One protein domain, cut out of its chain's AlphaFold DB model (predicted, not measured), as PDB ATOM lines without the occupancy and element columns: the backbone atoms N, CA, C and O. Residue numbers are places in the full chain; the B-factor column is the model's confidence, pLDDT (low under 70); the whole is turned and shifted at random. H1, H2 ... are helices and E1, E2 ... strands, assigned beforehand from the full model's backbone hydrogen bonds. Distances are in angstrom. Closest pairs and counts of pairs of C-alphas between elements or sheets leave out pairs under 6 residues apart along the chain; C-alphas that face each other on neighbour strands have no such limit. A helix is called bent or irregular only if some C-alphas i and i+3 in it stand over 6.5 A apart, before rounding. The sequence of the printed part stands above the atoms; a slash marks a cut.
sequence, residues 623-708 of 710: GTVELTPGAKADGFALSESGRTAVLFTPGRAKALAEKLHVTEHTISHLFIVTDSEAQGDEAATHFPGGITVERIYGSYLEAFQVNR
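Overview. This is residues 623 to 708 of the 710 residues of the protein "DNA methylase N-4/N-6 domain protein" of Pseudarthrobacter chlorophenolicus (strain ATCC 700700 / DSM 12829 / CIP 107037 / JCM 12360 / KCTC 9906 / NCIMB 13794 / A6) (UniProt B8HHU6). A small four-stranded sheet has H2 and H3 over one face, partly side by side. H1 sits by the E1 edge, and after E4 the chain leads away through H4 as an arm, of which residues 702 to 708 stick out, 702 to 706 of them belonging to H4. The 86 printed residues run H1 E1 E2 H2 E3 H3 E4 H4, of mixed class; the mixed sheet has the order E1, E2, E3, E4. The whole is compact, with a radius of gyration of the C-alphas of 12.9 A, yet elongated, spanning 43 by 26 by 24 A.

Along the chain. Find the sheet in E1, residues 636 to 638, E2, 644 to 647, E3, 669 to 672, and E4, 692 to 695. H1 is residues 629 to 634, starting at C-alpha 629 (2.577, -92.181, 8.831). H2, residues 650 to 662, is 19.9 A long and irregular: C-alphas 651 and 654 are 7.6 A apart. H3 is residues 677 to 684; H4, residues 697 to 706, runs 14.2 A to C-alpha 706 (-25.611, -78.549, 20.929).

Arrangement. E1 and E2 form an antiparallel hairpin, N 637 to O 646 at 2.9 A. E2 and E3 are parallel, N 647 to O 671 at 2.8 A, as are E3 and E4, N 670 to O 692 at 2.8 A. E2, H2, E3 and E3, H3, E4 are strand-helix-strand units, parallel neighbour strands joined through a helix, with right-handed crossovers. On the same face, making two layers, H2 has a height of 9.0 A over the sheet and H3 8.3 A. H2 touches H3 with residues 650 to 654 alone, closest C-alphas Ala 653 and Ala 683 at 5.3 A. H1 only grazes the sheet; H4 is not on it. Every O i to N i+4 pair is within hydrogen-bond range in H1, H3 and H4, and 6 of 9 in H2.

Size, cuts and confidence. The farthest C-alphas, Val 662 and Arg 708, are 43.8 A apart. The printed part has no cut and no long link. Look for pLDDT under 70 at residues 663 to 665 and 706 to 708.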
ATOM      1  N   GLY A 623      -8.527-103.396  18.854       85.81
ATOM      2  CA  GLY A 623      -7.713-102.195  19.074       85.81
ATOM      3  C   GLY A 623      -8.299-100.919  18.458       85.81
ATOM      4  O   GLY A 623      -9.054-100.959  17.485       85.81
ATOM      5  N   THR A 624      -7.902 -99.770  19.005       89.75
ATOM      6  CA  THR A 624      -8.144 -98.450  18.403       89.75
ATOM      7  C   THR A 624      -7.391 -98.310  17.083       89.75
ATOM      8  O   THR A 624      -6.254 -98.765  16.965       89.75
ATOM      9  N   VAL A 625      -7.985 -97.623  16.107       89.44
ATOM     10  CA  VAL A 625      -7.285 -97.257  14.868       89.44
ATOM     11  C   VAL A 625      -6.429 -96.021  15.118       89.44
ATOM     12  O   VAL A 625      -6.939 -95.015  15.601       89.44
ATOM     13  N   GLU A 626      -5.149 -96.073  14.755       86.69
ATOM     14  CA  GLU A 626      -4.223 -94.943  14.882       86.69
ATOM     15  C   GLU A 626      -3.854 -94.359  13.513       86.69
ATOM     16  O   GLU A 626      -3.607 -95.077  12.539       86.69
ATOM     17  N   LEU A 627      -3.766 -93.031  13.443       88.50
ATOM     18  CA  LEU A 627      -3.225 -92.301  12.303       88.50
ATOM     19  C   LEU A 627      -1.693 -92.359  12.338       88.50
ATOM     20  O   LEU A 627      -1.011 -91.457  12.825       88.50
ATOM     21  N   THR A 628      -1.148 -93.452  11.813       88.69
ATOM     22  CA  THR A 628       0.293 -93.625  11.595       88.69
ATOM     23  C   THR A 628       0.751 -92.922  10.307       88.69
ATOM     24  O   THR A 628      -0.073 -92.620   9.435       88.69
ATOM     25  N   PRO A 629       2.064 -92.690  10.105       86.81
ATOM     26  CA  PRO A 629       2.577 -92.181   8.831       86.81
ATOM     27  C   PRO A 629       2.166 -93.037   7.620       86.81
ATOM     28  O   PRO A 629       1.882 -92.487   6.559       86.81
ATOM     29  N   GLY A 630       2.078 -94.362   7.792       87.19
ATOM     30  CA  GLY A 630       1.594 -95.286   6.761       87.19
ATOM     31  C   GLY A 630       0.107 -95.098   6.462       87.19
ATOM     32  O   GLY A 630      -0.262 -94.898   5.310       87.19
ATOM     33  N   ALA A 631      -0.735 -95.040   7.499       86.94
ATOM     34  CA  ALA A 631      -2.170 -94.772   7.352       86.94
ATOM     35  C   ALA A 631      -2.448 -93.428   6.658       86.94
ATOM     36  O   ALA A 631      -3.353 -93.317   5.829       86.94
ATOM     37  N   LYS A 632      -1.635 -92.407   6.959       86.50
ATOM     38  CA  LYS A 632      -1.706 -91.097   6.305       86.50
ATOM     39  C   LYS A 632      -1.339 -91.170   4.819       86.50
ATOM     40  O   LYS A 632      -1.961 -90.481   4.019       86.50
ATOM     41  N   ALA A 633      -0.351 -91.988   4.453       88.56
ATOM     42  CA  ALA A 633       0.045 -92.195   3.059       88.56
ATOM     43  C   ALA A 633      -1.007 -92.990   2.268       88.56
ATOM     44  O   ALA A 633      -1.321 -92.639   1.129       88.56
ATOM     45  N   ASP A 634      -1.591 -94.022   2.878       90.38
ATOM     46  CA  ASP A 634      -2.641 -94.836   2.261       90.38
ATOM     47  C   ASP A 634      -3.967 -94.069   2.135       90.38
ATOM     48  O   ASP A 634      -4.717 -94.265   1.171       90.38
ATOM     49  N   GLY A 635      -4.223 -93.161   3.082       91.94
ATOM     50  CA  GLY A 635      -5.447 -92.376   3.220       91.94
ATOM     51  C   GLY A 635      -6.546 -93.080   4.020       91.94
ATOM     52  O   GLY A 635      -7.654 -92.556   4.110       91.94
ATOM     53  N   PHE A 636      -6.263 -94.250   4.598       92.81
ATOM     54  CA  PHE A 636      -7.177 -95.019   5.444       92.81
ATOM     55  C   PHE A 636      -6.417 -95.987   6.366       92.81
ATOM     56  O   PHE A 636      -5.254 -96.305   6.124       92.81
ATOM     57  N   ALA A 637      -7.091 -96.498   7.396       92.00
ATOM     58  CA  ALA A 637      -6.607 -97.581   8.253       92.00
ATOM     59  C   ALA A 637      -7.751 -98.487   8.732       92.00
ATOM     60  O   ALA A 637      -8.921 -98.109   8.683       92.00
ATOM     61  N   LEU A 638      -7.400 -99.690   9.191       88.50
ATOM     62  CA  LEU A 638      -8.321-100.684   9.745       88.50
ATOM     63  C   LEU A 638      -7.884-101.046  11.166       88.50
ATOM     64  O   LEU A 638      -6.690-100.997  11.471       88.50
ATOM     65  N   SER A 639      -8.835-101.414  12.022       85.81
ATOM     66  CA  SER A 639      -8.534-102.000  13.328       85.81
ATOM     67  C   SER A 639      -7.944-103.398  13.156       85.81
ATOM     68  O   SER A 639      -8.232-104.081  12.176       85.81
ATOM     69  N   GLU A 640      -7.159-103.853  14.134       77.94
ATOM     70  CA  GLU A 640      -6.592-105.211  14.144       77.94
ATOM     71  C   GLU A 640      -7.678-106.296  14.046       77.94
ATOM     72  O   GLU A 640      -7.513-107.279  13.336       77.94
ATOM     73  N   SER A 641      -8.830-106.070  14.685       74.00
ATOM     74  CA  SER A 641     -10.001-106.953  14.606       74.00
ATOM     75  C   SER A 641     -10.699-106.950  13.241       74.00
ATOM     76  O   SER A 641     -11.602-107.749  13.013       74.00
ATOM     77  N   GLY A 642     -10.373-105.998  12.360       73.12
ATOM     78  CA  GLY A 642     -11.062-105.815  11.085       73.12
ATOM     79  C   GLY A 642     -12.549-105.465  11.217       73.12
ATOM     80  O   GLY A 642     -13.292-105.647  10.259       73.12
ATOM     81  N   ARG A 643     -12.998-104.971  12.383       80.38
ATOM     82  CA  ARG A 643     -14.388-104.530  12.620       80.38
ATOM     83  C   ARG A 643     -14.610-103.046  12.345       80.38
ATOM     84  O   ARG A 643     -15.723-102.658  11.991       80.38
ATOM     85  N   THR A 644     -13.563-102.234  12.474       88.12
ATOM     86  CA  THR A 644     -13.639-100.784  12.288       88.12
ATOM     87  C   THR A 644     -12.636-100.334  11.237       88.12
ATOM     88  O   THR A 644     -11.470-100.722  11.276       88.12
ATOM     89  N   ALA A 645     -13.067 -99.473  10.322       90.56
ATOM     90  CA  ALA A 645     -12.190 -98.773   9.393       90.56
ATOM     91  C   ALA A 645     -12.302 -97.259   9.575       90.56
ATOM     92  O   ALA A 645     -13.324 -96.733  10.015       90.56
ATOM     93  N   VAL A 646     -11.235 -96.552   9.217       92.12
ATOM     94  CA  VAL A 646     -11.186 -95.093   9.216       92.12
ATOM     95  C   VAL A 646     -10.638 -94.625   7.878       92.12
ATOM     96  O   VAL A 646      -9.549 -95.025   7.471       92.12
ATOM     97  N   LEU A 647     -11.388 -93.765   7.201       92.50
ATOM     98  CA  LEU A 647     -11.004 -93.107   5.964       92.50
ATOM     99  C   LEU A 647     -10.525 -91.686   6.284       92.50
ATOM    100  O   LEU A 647     -11.331 -90.797   6.550       92.50
ATOM    101  N   PHE A 648      -9.208 -91.478   6.250       90.88
ATOM    102  CA  PHE A 648      -8.561 -90.182   6.502       90.88
ATOM    103  C   PHE A 648      -8.614 -89.239   5.305       90.88
ATOM    104  O   PHE A 648      -8.471 -88.029   5.448       90.88
ATOM    105  N   THR A 649      -8.751 -89.789   4.101       90.62
ATOM    106  CA  THR A 649      -8.788 -89.024   2.856       90.62
ATOM    107  C   THR A 649      -9.993 -89.481   2.038       90.62
ATOM    108  O   THR A 649      -9.912 -90.545   1.424       90.62
ATOM    109  N   PRO A 650     -11.092 -88.700   1.982       89.50
ATOM    110  CA  PRO A 650     -12.321 -89.091   1.282       89.50
ATOM    111  C   PRO A 650     -12.098 -89.589  -0.155       89.50
ATOM    112  O   PRO A 650     -12.645 -90.614  -0.548       89.50
ATOM    113  N   GLY A 651     -11.181 -88.965  -0.906       92.50
ATOM    114  CA  GLY A 651     -10.818 -89.384  -2.271       92.50
ATOM    115  C   GLY A 651     -10.181 -90.780  -2.397       92.50
ATOM    116  O   GLY A 651      -9.932 -91.245  -3.507       92.50
ATOM    117  N   ARG A 652      -9.900 -91.470  -1.285       94.44
ATOM    118  CA  ARG A 652      -9.383 -92.848  -1.243       94.44
ATOM    119  C   ARG A 652     -10.471 -93.881  -0.926       94.44
ATOM    120  O   ARG A 652     -10.151 -95.061  -0.803       94.44
ATOM    121  N   ALA A 653     -11.743 -93.472  -0.859       93.19
ATOM    122  CA  ALA A 653     -12.883 -94.339  -0.552       93.19
ATOM    123  C   ALA A 653     -12.939 -95.595  -1.433       93.19
ATOM    124  O   ALA A 653     -13.035 -96.702  -0.912       93.19
ATOM    125  N   LYS A 654     -12.784 -95.442  -2.755       92.81
ATOM    126  CA  LYS A 654     -12.767 -96.575  -3.692       92.81
ATOM    127  C   LYS A 654     -11.657 -97.586  -3.378       92.81
ATOM    128  O   LYS A 654     -11.911 -98.784  -3.375       92.81
ATOM    129  N   ALA A 655     -10.448 -97.106  -3.081       92.56
ATOM    130  CA  ALA A 655      -9.313 -97.969  -2.755       92.56
ATOM    131  C   ALA A 655      -9.531 -98.723  -1.433       92.56
ATOM    132  O   ALA A 655      -9.182 -99.899  -1.325       92.56
ATOM    133  N   LEU A 656     -10.145 -98.070  -0.439       91.81
ATOM    134  CA  LEU A 656     -10.550 -98.738   0.795       91.81
ATOM    135  C   LEU A 656     -11.635 -99.784   0.516       91.81
ATOM    136  O   LEU A 656     -11.492-100.918   0.955       91.81
ATOM    137  N   ALA A 657     -12.678 -99.445  -0.243       89.50
ATOM    138  CA  ALA A 657     -13.746-100.378  -0.592       89.50
ATOM    139  C   ALA A 657     -13.199-101.629  -1.298       89.50
ATOM    140  O   ALA A 657     -13.541-102.741  -0.909       89.50
ATOM    141  N   GLU A 658     -12.296-101.472  -2.270       89.00
ATOM    142  CA  GLU A 658     -11.608-102.592  -2.931       89.00
ATOM    143  C   GLU A 658     -10.827-103.458  -1.932       89.00
ATOM    144  O   GLU A 658     -10.907-104.685  -1.989       89.00
ATOM    145  N   LYS A 659     -10.134-102.839  -0.963       86.88
ATOM    146  CA  LYS A 659      -9.432-103.559   0.109       86.88
ATOM    147  C   LYS A 659     -10.393-104.330   1.019       86.88
ATOM    148  O   LYS A 659     -10.072-105.442   1.414       86.88
ATOM    149  N   LEU A 660     -11.565-103.774   1.323       84.56
ATOM    150  CA  LEU A 660     -12.565-104.434   2.167       84.56
ATOM    151  C   LEU A 660     -13.224-105.642   1.490       84.56
ATOM    152  O   LEU A 660     -13.598-106.590   2.170       84.56
ATOM    153  N   HIS A 661     -13.333-105.650   0.158       78.94
ATOM    154  CA  HIS A 661     -13.868-106.807  -0.574       78.94
ATOM    155  C   HIS A 661     -12.941-108.029  -0.527       78.94
ATOM    156  O   HIS A 661     -13.408-109.151  -0.702       78.94
ATOM    157  N   VAL A 662     -11.635-107.816  -0.339       72.38
ATOM    158  CA  VAL A 662     -10.632-108.893  -0.315       72.38
ATOM    159  C   VAL A 662     -10.252-109.335   1.099       72.38
ATOM    160  O   VAL A 662      -9.529-110.317   1.249       72.38
ATOM    161  N   THR A 663     -10.709-108.631   2.137       68.25
ATOM    162  CA  THR A 663     -10.481-109.026   3.532       68.25
ATOM    163  C   THR A 663     -11.519-110.043   3.995       68.25
ATOM    164  O   THR A 663     -12.706-109.868   3.752       68.25
ATOM    165  N   GLU A 664     -11.083-111.069   4.732       61.28
ATOM    166  CA  GLU A 664     -11.982-112.060   5.355       61.28
ATOM    167  C   GLU A 664     -12.800-111.477   6.528       61.28
ATOM    168  O   GLU A 664     -13.792-112.067   6.956       61.28
ATOM    169  N   HIS A 665     -12.412-110.305   7.045       64.81
ATOM    170  CA  HIS A 665     -13.083-109.641   8.162       64.81
ATOM    171  C   HIS A 665     -14.314-108.847   7.714       64.81
ATOM    172  O   HIS A 665     -14.268-108.074   6.756       64.81
ATOM    173  N   THR A 666     -15.412-108.982   8.463       72.31
ATOM    174  CA  THR A 666     -16.624-108.179   8.252       72.31
ATOM    175  C   THR A 666     -16.513-106.871   9.033       72.31
ATOM    176  O   THR A 666     -16.720-106.839  10.247       72.31
ATOM    177  N   ILE A 667     -16.195-105.779   8.333       82.50
ATOM    178  CA  ILE A 667     -16.275-104.425   8.894       82.50
ATOM    179  C   ILE A 667     -17.727-104.135   9.272       82.50
ATOM    180  O   ILE A 667     -18.628-104.319   8.458       82.50
ATOM    181  N   SER A 668     -17.948-103.645  10.489       84.25
ATOM    182  CA  SER A 668     -19.261-103.190  10.948       84.25
ATOM    183  C   SER A 668     -19.376-101.668  10.950       84.25
ATOM    184  O   SER A 668     -20.469-101.147  10.737       84.25
ATOM    185  N   HIS A 669     -18.264-100.951  11.153       89.69
ATOM    186  CA  HIS A 669     -18.247 -99.491  11.251       89.69
ATOM    187  C   HIS A 669     -17.123 -98.866  10.416       89.69
ATOM    188  O   HIS A 669     -15.970 -99.297  10.463       89.69
ATOM    189  N   LEU A 670     -17.452 -97.803   9.688       90.88
ATOM    190  CA  LEU A 670     -16.522 -96.972   8.936       90.88
ATOM    191  C   LEU A 670     -16.668 -95.514   9.370       90.88
ATOM    192  O   LEU A 670     -17.738 -94.924   9.242       90.88
ATOM    193  N   PHE A 671     -15.566 -94.908   9.795       90.62
ATOM    194  CA  PHE A 671     -15.498 -93.480  10.085       90.62
ATOM    195  C   PHE A 671     -14.856 -92.720   8.925       90.62
ATOM    196  O   PHE A 671     -13.768 -93.077   8.478       90.62
ATOM    197  N   ILE A 672     -15.494 -91.651   8.455       89.88
ATOM    198  CA  ILE A 672     -14.973 -90.769   7.405       89.88
ATOM    199  C   ILE A 672     -14.550 -89.443   8.031       89.88
ATOM    200  O   ILE A 672     -15.365 -88.685   8.562       89.88
ATOM    201  N   VAL A 673     -13.252 -89.165   7.944       88.00
ATOM    202  CA  VAL A 673     -12.596 -87.993   8.521       88.00
ATOM    203  C   VAL A 673     -12.760 -86.810   7.565       88.00
ATOM    204  O   VAL A 673     -11.939 -86.592   6.676       88.00
ATOM    205  N   THR A 674     -13.867 -86.079   7.700       83.31
ATOM    206  CA  THR A 674     -14.152 -84.859   6.928       83.31
ATOM    207  C   THR A 674     -15.185 -83.977   7.637       83.31
ATOM    208  O   THR A 674     -16.026 -84.470   8.395       83.31
ATOM    209  N   ASP A 675     -15.107 -82.671   7.394       78.81
ATOM    210  CA  ASP A 675     -16.113 -81.657   7.730       78.81
ATOM    211  C   ASP A 675     -17.043 -81.338   6.539       78.81
ATOM    212  O   ASP A 675     -18.104 -80.745   6.720       78.81
ATOM    213  N   SER A 676     -16.693 -81.777   5.324       84.19
ATOM    214  CA  SER A 676     -17.488 -81.570   4.115       84.19
ATOM    215  C   SER A 676     -18.555 -82.651   3.952       84.19
ATOM    216  O   SER A 676     -18.252 -83.820   3.708       84.19
ATOM    217  N   GLU A 677     -19.823 -82.243   4.020       83.69
ATOM    218  CA  GLU A 677     -20.969 -83.123   3.767       83.69
ATOM    219  C   GLU A 677     -20.919 -83.750   2.372       83.69
ATOM    220  O   GLU A 677     -20.959 -84.970   2.252       83.69
ATOM    221  N   ALA A 678     -20.688 -82.939   1.336       88.06
ATOM    222  CA  ALA A 678     -20.605 -83.420  -0.041       88.06
ATOM    223  C   ALA A 678     -19.510 -84.486  -0.237       88.06
ATOM    224  O   ALA A 678     -19.764 -85.519  -0.853       88.06
ATOM    225  N   GLN A 679     -18.306 -84.266   0.309       88.69
ATOM    226  CA  GLN A 679     -17.215 -85.243   0.196       88.69
ATOM    227  C   GLN A 679     -17.489 -86.516   0.998       88.69
ATOM    228  O   GLN A 679     -17.101 -87.605   0.576       88.69
ATOM    229  N   GLY A 680     -18.111 -86.384   2.172       86.69
ATOM    230  CA  GLY A 680     -18.462 -87.523   3.009       86.69
ATOM    231  C   GLY A 680     -19.539 -88.397   2.372       86.69
ATOM    232  O   GLY A 680     -19.375 -89.616   2.339       86.69
ATOM    233  N   ASP A 681     -20.583 -87.786   1.815       88.75
ATOM    234  CA  ASP A 681     -21.673 -88.493   1.141       88.75
ATOM    235  C   ASP A 681     -21.180 -89.185  -0.137       88.75
ATOM    236  O   ASP A 681     -21.482 -90.357  -0.356       88.75
ATOM    237  N   GLU A 682     -20.350 -88.509  -0.941       91.31
ATOM    238  CA  GLU A 682     -19.708 -89.108  -2.116       91.31
ATOM    239  C   GLU A 682     -18.853 -90.322  -1.724       91.31
ATOM    240  O   GLU A 682     -19.012 -91.405  -2.292       91.31
ATOM    241  N   ALA A 683     -17.992 -90.180  -0.709       90.44
ATOM    242  CA  ALA A 683     -17.163 -91.274  -0.213       90.44
ATOM    243  C   ALA A 683     -18.002 -92.454   0.307       90.44
ATOM    244  O   ALA A 683     -17.652 -93.608   0.053       90.44
ATOM    245  N   ALA A 684     -19.118 -92.181   0.990       89.69
ATOM    246  CA  ALA A 684     -20.014 -93.201   1.526       89.69
ATOM    247  C   ALA A 684     -20.643 -94.081   0.428       89.69
ATOM    248  O   ALA A 684     -20.856 -95.270   0.664       89.69
ATOM    249  N   THR A 685     -20.865 -93.552  -0.785       91.69
ATOM    250  CA  THR A 685     -21.456 -94.317  -1.905       91.69
ATOM    251  C   THR A 685     -20.634 -95.533  -2.345       91.69
ATOM    252  O   THR A 685     -21.165 -96.434  -2.997       91.69
ATOM    253  N   HIS A 686     -19.347 -95.589  -1.988       89.44
ATOM    254  CA  HIS A 686     -18.463 -96.703  -2.325       89.44
ATOM    255  C   HIS A 686     -18.643 -97.940  -1.436       89.44
ATOM    256  O   HIS A 686     -18.085 -98.992  -1.757       89.44
ATOM    257  N   PHE A 687     -19.383 -97.837  -0.329       87.38
ATOM    258  CA  PHE A 687     -19.500 -98.900   0.666       87.38
ATOM    259  C   PHE A 687     -20.900 -99.542   0.650       87.38
ATOM    260  O   PHE A 687     -21.897 -98.846   0.457       87.38
ATOM    261  N   PRO A 688     -21.004-100.874   0.821       77.31
ATOM    262  CA  PRO A 688     -22.275-101.593   0.739       77.31
ATOM    263  C   PRO A 688     -23.211-101.297   1.922       77.31
ATOM    264  O   PRO A 688     -22.772-100.981   3.030       77.31
ATOM    265  N   GLY A 689     -24.519-101.488   1.702       70.38
ATOM    266  CA  GLY A 689     -25.546-101.432   2.748       70.38
ATOM    267  C   GLY A 689     -25.374-102.583   3.739       70.38
ATOM    268  O   GLY A 689     -25.769-103.710   3.461       70.38
ATOM    269  N   GLY A 690     -24.729-102.303   4.868       77.94
ATOM    270  CA  GLY A 690     -24.337-103.292   5.878       77.94
ATOM    271  C   GLY A 690     -23.202-102.801   6.779       77.94
ATOM    272  O   GLY A 690     -23.052-103.293   7.891       77.94
ATOM    273  N   ILE A 691     -22.452-101.791   6.323       85.19
ATOM    274  CA  ILE A 691     -21.474-101.055   7.128       85.19
ATOM    275  C   ILE A 691     -22.128 -99.771   7.639       85.19
ATOM    276  O   ILE A 691     -22.670 -98.994   6.851       85.19
ATOM    277  N   THR A 692     -22.045 -99.513   8.942       88.00
ATOM    278  CA  THR A 692     -22.411 -98.212   9.511       88.00
ATOM    279  C   THR A 692     -21.350 -97.190   9.113       88.00
ATOM    280  O   THR A 692     -20.206 -97.288   9.556       88.00
ATOM    281  N   VAL A 693     -21.706 -96.220   8.271       87.88
ATOM    282  CA  VAL A 693     -20.794 -95.160   7.817       87.88
ATOM    283  C   VAL A 693     -21.101 -93.864   8.561       87.88
ATOM    284  O   VAL A 693     -22.219 -93.362   8.491       87.88
ATOM    285  N   GLU A 694     -20.107 -93.301   9.246       87.44
ATOM    286  CA  GLU A 694     -20.256 -92.064  10.015       87.44
ATOM    287  C   GLU A 694     -19.202 -91.018   9.646       87.44
ATOM    288  O   GLU A 694     -18.000 -91.283   9.638       87.44
ATOM    289  N   ARG A 695     -19.649 -89.783   9.403       86.19
ATOM    290  CA  ARG A 695     -18.775 -88.607   9.289       86.19
ATOM    291  C   ARG A 695     -18.415 -88.131  10.692       86.19
ATOM    292  O   ARG A 695     -19.323 -87.973  11.503       86.19
ATOM    293  N   ILE A 696     -17.137 -87.884  10.986       77.50
ATOM    294  CA  ILE A 696     -16.705 -87.662  12.380       77.50
ATOM    295  C   ILE A 696     -16.493 -86.207  12.801       77.50
ATOM    296  O   ILE A 696     -16.784 -85.916  13.948       77.50
ATOM    297  N   TYR A 697     -15.996 -85.285  11.969       75.88
ATOM    298  CA  TYR A 697     -15.625 -83.951  12.483       75.88
ATOM    299  C   TYR A 697     -16.806 -82.990  12.585       75.88
ATOM    300  O   TYR A 697     -16.984 -82.396  13.644       75.88
ATOM    301  N   GLY A 698     -17.660 -82.901  11.561       70.12
ATOM    302  CA  GLY A 698     -18.884 -82.091  11.653       70.12
ATOM    303  C   GLY A 698     -19.804 -82.565  12.785       70.12
ATOM    304  O   GLY A 698     -20.133 -81.801  13.686       70.12
ATOM    305  N   SER A 699     -20.113 -83.864  12.806       73.62
ATOM    306  CA  SER A 699     -21.025 -84.459  13.795       73.62
ATOM    307  C   SER A 699     -20.501 -84.382  15.233       73.62
ATOM    308  O   SER A 699     -21.276 -84.150  16.158       73.62
ATOM    309  N   TYR A 700     -19.191 -84.553  15.440       83.50
ATOM    310  CA  TYR A 700     -18.565 -84.421  16.751       83.50
ATOM    311  C   TYR A 700     -18.631 -82.973  17.245       83.50
ATOM    312  O   TYR A 700     -19.089 -82.733  18.361       83.50
ATOM    313  N   LEU A 701     -18.206 -82.003  16.425       80.81
ATOM    314  CA  LEU A 701     -18.202 -80.593  16.822       80.81
ATOM    315  C   LEU A 701     -19.622 -80.115  17.141       80.81
ATOM    316  O   LEU A 701     -19.846 -79.522  18.197       80.81
ATOM    317  N   GLU A 702     -20.589 -80.445  16.283       77.88
ATOM    318  CA  GLU A 702     -22.003 -80.125  16.489       77.88
ATOM    319  C   GLU A 702     -22.557 -80.764  17.765       77.88
ATOM    320  O   GLU A 702     -23.186 -80.070  18.563       77.88
ATOM    321  N   ALA A 703     -22.280 -82.049  18.016       76.19
ATOM    322  CA  ALA A 703     -22.779 -82.738  19.204       76.19
ATOM    323  C   ALA A 703     -22.348 -82.043  20.506       76.19
ATOM    324  O   ALA A 703     -23.167 -81.847  21.403       76.19
ATOM    325  N   PHE A 704     -21.086 -81.615  20.612       77.12
ATOM    326  CA  PHE A 704     -20.589 -80.941  21.818       77.12
ATOM    327  C   PHE A 704     -20.984 -79.459  21.909       77.12
ATOM    328  O   PHE A 704     -21.026 -78.913  23.012       77.12
ATOM    329  N   GLN A 705     -21.326 -78.811  20.791       71.69
ATOM    330  CA  GLN A 705     -21.894 -77.457  20.794       71.69
ATOM    331  C   GLN A 705     -23.390 -77.443  21.152       71.69
ATOM    332  O   GLN A 705     -23.847 -76.522  21.831       71.69
ATOM    333  N   VAL A 706     -24.158 -78.442  20.702       55.56
ATOM    334  CA  VAL A 706     -25.611 -78.549  20.929       55.56
ATOM    335  C   VAL A 706     -25.929 -78.975  22.360       55.56
ATOM    336  O   VAL A 706     -26.804 -78.374  22.975       55.56
ATOM    337  N   ASN A 707     -25.162 -79.909  22.933       53.78
ATOM    338  CA  ASN A 707     -25.356 -80.427  24.298       53.78
ATOM    339  C   ASN A 707     -25.194 -79.382  25.430       53.78
ATOM    340  O   ASN A 707     -25.186 -79.753  26.601       53.78
ATOM    341  N   ARG A 708     -25.022 -78.092  25.104       55.12
ATOM    342  CA  ARG A 708     -24.830 -76.988  26.059       55.12
ATOM    343  C   ARG A 708     -25.690 -75.748  25.792       55.12
ATOM    344  O   ARG A 708     -25.478 -74.729  26.445       55.12
TER     345      ARG A 708